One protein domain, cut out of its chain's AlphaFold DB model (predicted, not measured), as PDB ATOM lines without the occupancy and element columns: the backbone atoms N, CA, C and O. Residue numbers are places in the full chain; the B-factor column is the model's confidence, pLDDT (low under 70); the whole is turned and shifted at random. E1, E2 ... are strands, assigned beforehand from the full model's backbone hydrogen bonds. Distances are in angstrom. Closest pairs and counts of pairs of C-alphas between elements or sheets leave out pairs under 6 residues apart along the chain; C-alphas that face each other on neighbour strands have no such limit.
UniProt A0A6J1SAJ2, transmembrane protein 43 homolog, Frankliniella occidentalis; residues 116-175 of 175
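What this domain is: This is residues 116 to 175 of the 175 residues of the protein "transmembrane protein 43 homolog" of Frankliniella occidentalis (UniProt A0A6J1SAJ2). A long two-stranded hairpin, E1 and E2, forms a twisted ribbon with its tip, residues 132 to 137, sticking out free. After E2, residues 151 to 175 hold no named element: residues 155 to 168 loop back over the end of the ribbon away from that tip, and residues 169 to 175 run out past that end, away from the tip. The printed part has 60 residues, no named helix, and two strands in the order E1, E2, antiparallel; its class is all strand. It is only just extended, close to loose, with a radius of gyration of the C-alphas of 16.0 A and spans of 58 by 22 by 14 A.

Where its parts are: E1, residues 119 to 133, is 41.6 A long and begins at C-alpha 119 (377.919, 348.930, 534.629). E2, residues 136 to 150, is 39.2 A long and ends at C-alpha 150 (374.815, 347.517, 530.374).

How they stand to each other: E1 and E2 are a hairpin with a tight link, their directions 167 degrees apart. The C-alphas of Asp 130 and Thr 139 face each other at 4.4 A. N 127 and O 142, 2.8 A apart, are within hydrogen-bond range. E2 bends by 76 degrees at residue 147.

The domain as a whole: The two C-alphas farthest apart, Asp 135 and Val 175, are 58.2 A apart. The printed part has no cut. Residues 173 to 175 have pLDDT under 70.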
ATOM      1  N   ARG A 116     379.086 358.394 528.498       86.75
ATOM      2  CA  ARG A 116     378.283 357.168 528.582       86.75
ATOM      3  C   ARG A 116     378.925 356.263 529.618       86.75
ATOM      4  O   ARG A 116     380.103 355.937 529.491       86.75
ATOM      5  N   VAL A 117     378.171 355.907 530.651       86.31
ATOM      6  CA  VAL A 117     378.645 355.008 531.709       86.31
ATOM      7  C   VAL A 117     377.955 353.665 531.548       86.31
ATOM      8  O   VAL A 117     376.741 353.597 531.394       86.31
ATOM      9  N   GLN A 118     378.744 352.597 531.595       90.44
ATOM     10  CA  GLN A 118     378.240 351.232 531.616       90.44
ATOM     11  C   GLN A 118     378.587 350.586 532.949       90.44
ATOM     12  O   GLN A 118     379.639 350.862 533.529       90.44
ATOM     13  N   MET A 119     377.698 349.725 533.430       90.88
ATOM     14  CA  MET A 119     377.919 348.930 534.629       90.88
ATOM     15  C   MET A 119     378.113 347.485 534.217       90.88
ATOM     16  O   MET A 119     377.320 346.943 533.448       90.88
ATOM     17  N   PHE A 120     379.181 346.886 534.733       93.31
ATOM     18  CA  PHE A 120     379.387 345.455 534.644       93.31
ATOM     19  C   PHE A 120     378.524 344.789 535.713       93.31
ATOM     20  O   PHE A 120     378.759 344.971 536.909       93.31
ATOM     21  N   GLN A 121     377.471 344.111 535.275       95.31
ATOM     22  CA  GLN A 121     376.404 343.634 536.148       95.31
ATOM     23  C   GLN A 121     375.866 342.290 535.659       95.31
ATOM     24  O   GLN A 121     376.019 341.935 534.491       95.31
ATOM     25  N   TRP A 122     375.228 341.549 536.557       97.38
ATOM     26  CA  TRP A 122     374.529 340.316 536.234       97.38
ATOM     27  C   TRP A 122     373.310 340.585 535.354       97.38
ATOM     28  O   TRP A 122     372.568 341.552 535.561       97.38
ATOM     29  N   VAL A 123     373.100 339.691 534.400       96.25
ATOM     30  CA  VAL A 123     371.947 339.613 533.510       96.25
ATOM     31  C   VAL A 123     371.386 338.202 533.631       96.25
ATOM     32  O   VAL A 123     372.140 337.232 533.549       96.25
ATOM     33  N   GLU A 124     370.079 338.105 533.856       96.38
ATOM     34  CA  GLU A 124     369.337 336.848 533.819       96.38
ATOM     35  C   GLU A 124     368.725 336.670 532.428       96.38
ATOM     36  O   GLU A 124     368.025 337.555 531.933       96.38
ATOM     37  N   GLU A 125     369.007 335.536 531.797       94.94
ATOM     38  CA  GLU A 125     368.415 335.128 530.529       94.94
ATOM     39  C   GLU A 125     367.504 333.925 530.748       94.94
ATOM     40  O   GLU A 125     367.900 332.918 531.341       94.94
ATOM     41  N   GLU A 126     366.278 334.033 530.246       94.56
ATOM     42  CA  GLU A 126     365.276 332.976 530.319       94.56
ATOM     43  C   GLU A 126     365.259 332.170 529.020       94.56
ATOM     44  O   GLU A 126     365.236 332.718 527.916       94.56
ATOM     45  N   SER A 127     365.231 330.848 529.147       94.38
ATOM     46  CA  SER A 127     365.086 329.922 528.031       94.38
ATOM     47  C   SER A 127     363.911 328.994 528.293       94.38
ATOM     48  O   SER A 127     363.897 328.252 529.275       94.38
ATOM     49  N   LEU A 128     362.928 329.050 527.401       94.88
ATOM     50  CA  LEU A 128     361.744 328.204 527.435       94.88
ATOM     51  C   LEU A 128     362.025 326.919 526.658       94.88
ATOM     52  O   LEU A 128     362.486 326.966 525.515       94.88
ATOM     53  N   VAL A 129     361.748 325.778 527.279       93.50
ATOM     54  CA  VAL A 129     361.881 324.461 526.656       93.50
ATOM     55  C   VAL A 129     360.555 323.729 526.795       93.50
ATOM     56  O   VAL A 129     360.137 323.404 527.904       93.50
ATOM     57  N   ASP A 130     359.908 323.457 525.665       93.44
ATOM     58  CA  ASP A 130     358.698 322.640 525.626       93.44
ATOM     59  C   ASP A 130     359.075 321.159 525.569       93.44
ATOM     60  O   ASP A 130     359.791 320.706 524.672       93.44
ATOM     61  N   LEU A 131     358.588 320.400 526.544       90.62
ATOM     62  CA  LEU A 131     358.824 318.974 526.691       90.62
ATOM     63  C   LEU A 131     357.492 318.216 526.586       90.62
ATOM     64  O   LEU A 131     356.490 318.640 527.168       90.62
ATOM     65  N   PRO A 132     357.459 317.084 525.860       90.12
ATOM     66  CA  PRO A 132     356.274 316.242 525.804       90.12
ATOM     67  C   PRO A 132     356.060 315.537 527.151       90.12
ATOM     68  O   PRO A 132     356.954 314.857 527.658       90.12
ATOM     69  N   GLU A 133     354.859 315.659 527.709       88.75
ATOM     70  CA  GLU A 133     354.428 315.011 528.949       88.75
ATOM     71  C   GLU A 133     353.135 314.219 528.682       88.75
ATOM     72  O   GLU A 133     352.014 314.654 528.954       88.75
ATOM     73  N   GLY A 134     353.294 313.037 528.075       87.19
ATOM     74  CA  GLY A 134     352.172 312.211 527.618       87.19
ATOM     75  C   GLY A 134     351.461 312.828 526.408       87.19
ATOM     76  O   GLY A 134     352.109 313.110 525.404       87.19
ATOM     77  N   ASP A 135     350.143 313.037 526.514       86.81
ATOM     78  CA  ASP A 135     349.317 313.723 525.498       86.81
ATOM     79  C   ASP A 135     349.343 315.264 525.634       86.81
ATOM     80  O   ASP A 135     348.735 315.968 524.827       86.81
ATOM     81  N   ALA A 136     350.029 315.802 526.649       85.12
ATOM     82  CA  ALA A 136     350.145 317.238 526.901       85.12
ATOM     83  C   ALA A 136     351.581 317.744 526.683       85.12
ATOM     84  O   ALA A 136     352.546 316.983 526.721       85.12
ATOM     85  N   MET A 137     351.721 319.053 526.465       89.75
ATOM     86  CA  MET A 137     353.016 319.741 526.455       89.75
ATOM     87  C   MET A 137     353.236 320.432 527.798       89.75
ATOM     88  O   MET A 137     352.316 321.064 528.325       89.75
ATOM     89  N   ARG A 138     354.461 320.357 528.313       91.38
ATOM     90  CA  ARG A 138     354.916 321.109 529.480       91.38
ATOM     91  C   ARG A 138     356.026 322.068 529.072       91.38
ATOM     92  O   ARG A 138     357.010 321.649 528.475       91.38
ATOM     93  N   THR A 139     355.889 323.333 529.443       92.88
ATOM     94  CA  THR A 139     356.929 324.347 529.241       92.88
ATOM     95  C   THR A 139     357.763 324.480 530.510       92.88
ATOM     96  O   THR A 139     357.245 324.881 531.553       92.88
ATOM     97  N   ASP A 140     359.053 324.165 530.424       93.50
ATOM     98  CA  ASP A 140     360.028 324.410 531.485       93.50
ATOM     99  C   ASP A 140     360.800 325.709 531.214       93.50
ATOM    100  O   ASP A 140     361.197 325.994 530.083       93.50
ATOM    101  N   ILE A 141     361.023 326.499 532.268       94.62
ATOM    102  CA  ILE A 141     361.779 327.758 532.214       94.62
ATOM    103  C   ILE A 141     363.159 327.527 532.831       94.62
ATOM    104  O   ILE A 141     363.278 327.219 534.018       94.62
ATOM    105  N   ASN A 142     364.207 327.692 532.027       94.12
ATOM    106  CA  ASN A 142     365.597 327.647 532.467       94.12
ATOM    107  C   ASN A 142     366.157 329.065 532.587       94.12
ATOM    108  O   ASN A 142     365.963 329.882 531.692       94.12
ATOM    109  N   TYR A 143     366.891 329.326 533.667       94.50
ATOM    110  CA  TYR A 143     367.516 330.621 533.939       94.50
ATOM    111  C   TYR A 143     369.036 330.515 533.815       94.50
ATOM    112  O   TYR A 143     369.655 329.662 534.462       94.50
ATOM    113  N   TYR A 144     369.634 331.406 533.029       94.62
ATOM    114  CA  TYR A 144     371.079 331.546 532.867       94.62
ATOM    115  C   TYR A 144     371.531 332.909 533.374       94.62
ATOM    116  O   TYR A 144     370.842 333.906 533.189       94.62
ATOM    117  N   TYR A 145     372.702 332.956 534.005       95.81
ATOM    118  CA  TYR A 145     373.253 334.187 534.564       95.81
ATOM    119  C   TYR A 145     374.610 334.471 533.942       95.81
ATOM    120  O   TYR A 145     375.527 333.653 534.035       95.81
ATOM    121  N   THR A 146     374.744 335.644 533.336       95.75
ATOM    122  CA  THR A 146     376.002 336.128 532.764       95.75
ATOM    123  C   THR A 146     376.279 337.547 533.241       95.75
ATOM    124  O   THR A 146     375.366 338.272 533.633       95.75
ATOM    125  N   THR A 147     377.543 337.953 533.251       95.50
ATOM    126  CA  THR A 147     377.931 339.331 533.564       95.50
ATOM    127  C   THR A 147     378.220 340.093 532.283       95.50
ATOM    128  O   THR A 147     379.093 339.697 531.510       95.50
ATOM    129  N   GLU A 148     377.534 341.214 532.084       95.50
ATOM    130  CA  GLU A 148     377.658 342.041 530.886       95.50
ATOM    131  C   GLU A 148     377.745 343.525 531.228       95.50
ATOM    132  O   GLU A 148     377.287 343.983 532.278       95.50
ATOM    133  N   TRP A 149     378.300 344.299 530.297       94.44
ATOM    134  CA  TRP A 149     378.235 345.755 530.336       94.44
ATOM    135  C   TRP A 149     376.862 346.225 529.854       94.44
ATOM    136  O   TRP A 149     376.472 345.979 528.713       94.44
ATOM    137  N   ARG A 150     376.125 346.936 530.708       92.56
ATOM    138  CA  ARG A 150     374.815 347.517 530.374       92.56
ATOM    139  C   ARG A 150     374.797 349.005 530.711       92.56
ATOM    140  O   ARG A 150     375.444 349.427 531.661       92.56
ATOM    141  N   ASP A 151     374.048 349.800 529.945       90.06
ATOM    142  CA  ASP A 151     373.893 351.248 530.200       90.06
ATOM    143  C   ASP A 151     372.854 351.557 531.289       90.06
ATOM    144  O   ASP A 151     372.818 352.655 531.834       90.06
ATOM    145  N   LYS A 152     371.965 350.602 531.584       89.38
ATOM    146  CA  LYS A 152     370.893 350.740 532.574       89.38
ATOM    147  C   LYS A 152     371.088 349.733 533.693       89.38
ATOM    148  O   LYS A 152     371.484 348.597 533.430       89.38
ATOM    149  N   LEU A 153     370.741 350.135 534.911       91.00
ATOM    150  CA  LEU A 153     370.689 349.224 536.050       91.00
ATOM    151  C   LEU A 153     369.655 348.131 535.800       91.00
ATOM    152  O   LEU A 153     368.523 348.419 535.407       91.00
ATOM    153  N   ILE A 154     370.055 346.891 536.059       93.44
ATOM    154  CA  ILE A 154     369.143 345.755 536.143       93.44
ATOM    155  C   ILE A 154     368.903 345.478 537.619       93.44
ATOM    156  O   ILE A 154     369.847 345.194 538.363       93.44
ATOM    157  N   ASP A 155     367.640 345.553 538.029       93.50
ATOM    158  CA  ASP A 155     367.239 345.216 539.386       93.50
ATOM    159  C   ASP A 155     367.306 343.701 539.592       93.50
ATOM    160  O   ASP A 155     366.407 342.949 539.218       93.50
ATOM    161  N   SER A 156     368.396 343.259 540.215       93.81
ATOM    162  CA  SER A 156     368.625 341.851 540.525       93.81
ATOM    163  C   SER A 156     367.644 341.276 541.547       93.81
ATOM    164  O   SER A 156     367.651 340.068 541.753       93.81
ATOM    165  N   SER A 157     366.823 342.090 542.229       92.56
ATOM    166  CA  SER A 157     365.804 341.574 543.160       92.56
ATOM    167  C   SER A 157     364.701 340.781 542.454       92.56
ATOM    168  O   SER A 157     364.067 339.935 543.083       92.56
ATOM    169  N   HIS A 158     364.530 341.013 541.151       92.56
ATOM    170  CA  HIS A 158     363.579 340.303 540.305       92.56
ATOM    171  C   HIS A 158     364.135 339.017 539.687       92.56
ATOM    172  O   HIS A 158     363.379 338.301 539.041       92.56
ATOM    173  N   PHE A 159     365.418 338.708 539.889       95.94
ATOM    174  CA  PHE A 159     365.991 337.458 539.396       95.94
ATOM    175  C   PHE A 159     365.358 336.254 540.092       95.94
ATOM    176  O   PHE A 159     365.097 336.285 541.296       95.94
ATOM    177  N   ALA A 160     365.208 335.149 539.364       93.50
ATOM    178  CA  ALA A 160     364.757 333.873 539.906       93.50
ATOM    179  C   ALA A 160     365.680 333.361 541.029       93.50
ATOM    180  O   ALA A 160     365.229 332.681 541.953       93.50
ATOM    181  N   ARG A 161     366.980 333.697 540.986       92.06
ATOM    182  CA  ARG A 161     367.975 333.364 542.023       92.06
ATOM    183  C   ARG A 161     368.875 334.564 542.348       92.06
ATOM    184  O   ARG A 161     370.020 334.616 541.893       92.06
ATOM    185  N   PRO A 162     368.419 335.502 543.197       90.50
ATOM    186  CA  PRO A 162     369.124 336.761 543.444       90.50
ATOM    187  C   PRO A 162     370.326 336.621 544.393       90.50
ATOM    188  O   PRO A 162     371.227 337.455 544.382       90.50
ATOM    189  N   MET A 163     370.362 335.572 545.223       88.12
ATOM    190  CA  MET A 163     371.261 335.486 546.385       88.12
ATOM    191  C   MET A 163     372.757 335.558 546.026       88.12
ATOM    192  O   MET A 163     373.526 336.118 546.802       88.12
ATOM    193  N   ASN A 164     373.137 335.096 544.828       90.25
ATOM    194  CA  ASN A 164     374.513 335.131 544.309       90.25
ATOM    195  C   ASN A 164     374.687 336.022 543.060       90.25
ATOM    196  O   ASN A 164     375.771 336.052 542.486       90.25
ATOM    197  N   HIS A 165     373.649 336.757 542.651       94.00
ATOM    198  CA  HIS A 165     373.634 337.566 541.425       94.00
ATOM    199  C   HIS A 165     373.204 339.004 541.725       94.00
ATOM    200  O   HIS A 165     372.338 339.566 541.062       94.00
ATOM    201  N   GLN A 166     373.763 339.589 542.785       94.00
ATOM    202  CA  GLN A 166     373.377 340.925 543.234       94.00
ATOM    203  C   GLN A 166     374.034 342.010 542.382       94.00
ATOM    204  O   GLN A 166     375.258 342.046 542.241       94.00
ATOM    205  N   ASN A 167     373.212 342.921 541.871       94.44
ATOM    206  CA  ASN A 167     373.652 344.095 541.132       94.44
ATOM    207  C   ASN A 167     373.719 345.343 542.025       94.44
ATOM    208  O   ASN A 167     373.031 345.427 543.049       94.44
ATOM    209  N   PRO A 168     374.522 346.353 541.638       88.94
ATOM    210  CA  PRO A 168     374.499 347.663 542.276       88.94
ATOM    211  C   PRO A 168     373.097 348.289 542.242       88.94
ATOM    212  O   PRO A 168     372.384 348.182 541.250       88.94
ATOM    213  N   ARG A 169     372.709 348.989 543.317       86.12
ATOM    214  CA  ARG A 169     371.380 349.628 543.430       86.12
ATOM    215  C   ARG A 169     371.301 351.037 542.849       86.12
ATOM    216  O   ARG A 169     370.212 351.586 542.723       86.12
ATOM    217  N   TYR A 170     372.440 351.640 542.538       81.88
ATOM    218  CA  TYR A 170     372.506 352.975 541.964       81.88
ATOM    219  C   TYR A 170     373.637 353.049 540.942       81.88
ATOM    220  O   TYR A 170     374.707 352.470 541.122       81.88
ATOM    221  N   ALA A 171     373.378 353.786 539.871       74.38
ATOM    222  CA  ALA A 171     374.350 354.176 538.870       74.38
ATOM    223  C   ALA A 171     374.767 355.609 539.186       74.38
ATOM    224  O   ALA A 171     373.948 356.405 539.653       74.38
ATOM    225  N   LYS A 172     376.028 355.960 538.925       71.06
ATOM    226  CA  LYS A 172     376.394 357.377 538.935       71.06
ATOM    227  C   LYS A 172     375.636 358.074 537.796       71.06
ATOM    228  O   LYS A 172     375.644 357.535 536.687       71.06
ATOM    229  N   PRO A 173     374.978 359.215 538.054       64.81
ATOM    230  CA  PRO A 173     374.217 359.915 537.028       64.81
ATOM    231  C   PRO A 173     375.126 360.340 535.868       64.81
ATOM    232  O   PRO A 173     376.291 360.687 536.077       64.81
ATOM    233  N   GLU A 174     374.585 360.297 534.649       63.84
ATOM    234  CA  GLU A 174     375.176 360.995 533.507       63.84
ATOM    235  C   GLU A 174     375.015 362.503 533.767       63.84
ATOM    236  O   GLU A 174     373.902 362.957 534.036       63.84
ATOM    237  N   VAL A 175     376.126 363.247 533.761       55.97
ATOM    238  CA  VAL A 175     376.148 364.721 533.820       55.97
ATOM    239  C   VAL A 175     376.254 365.256 532.399       55.97
ATOM    240  O   VAL A 175     377.015 364.643 531.612       55.97
TER     241      VAL A 175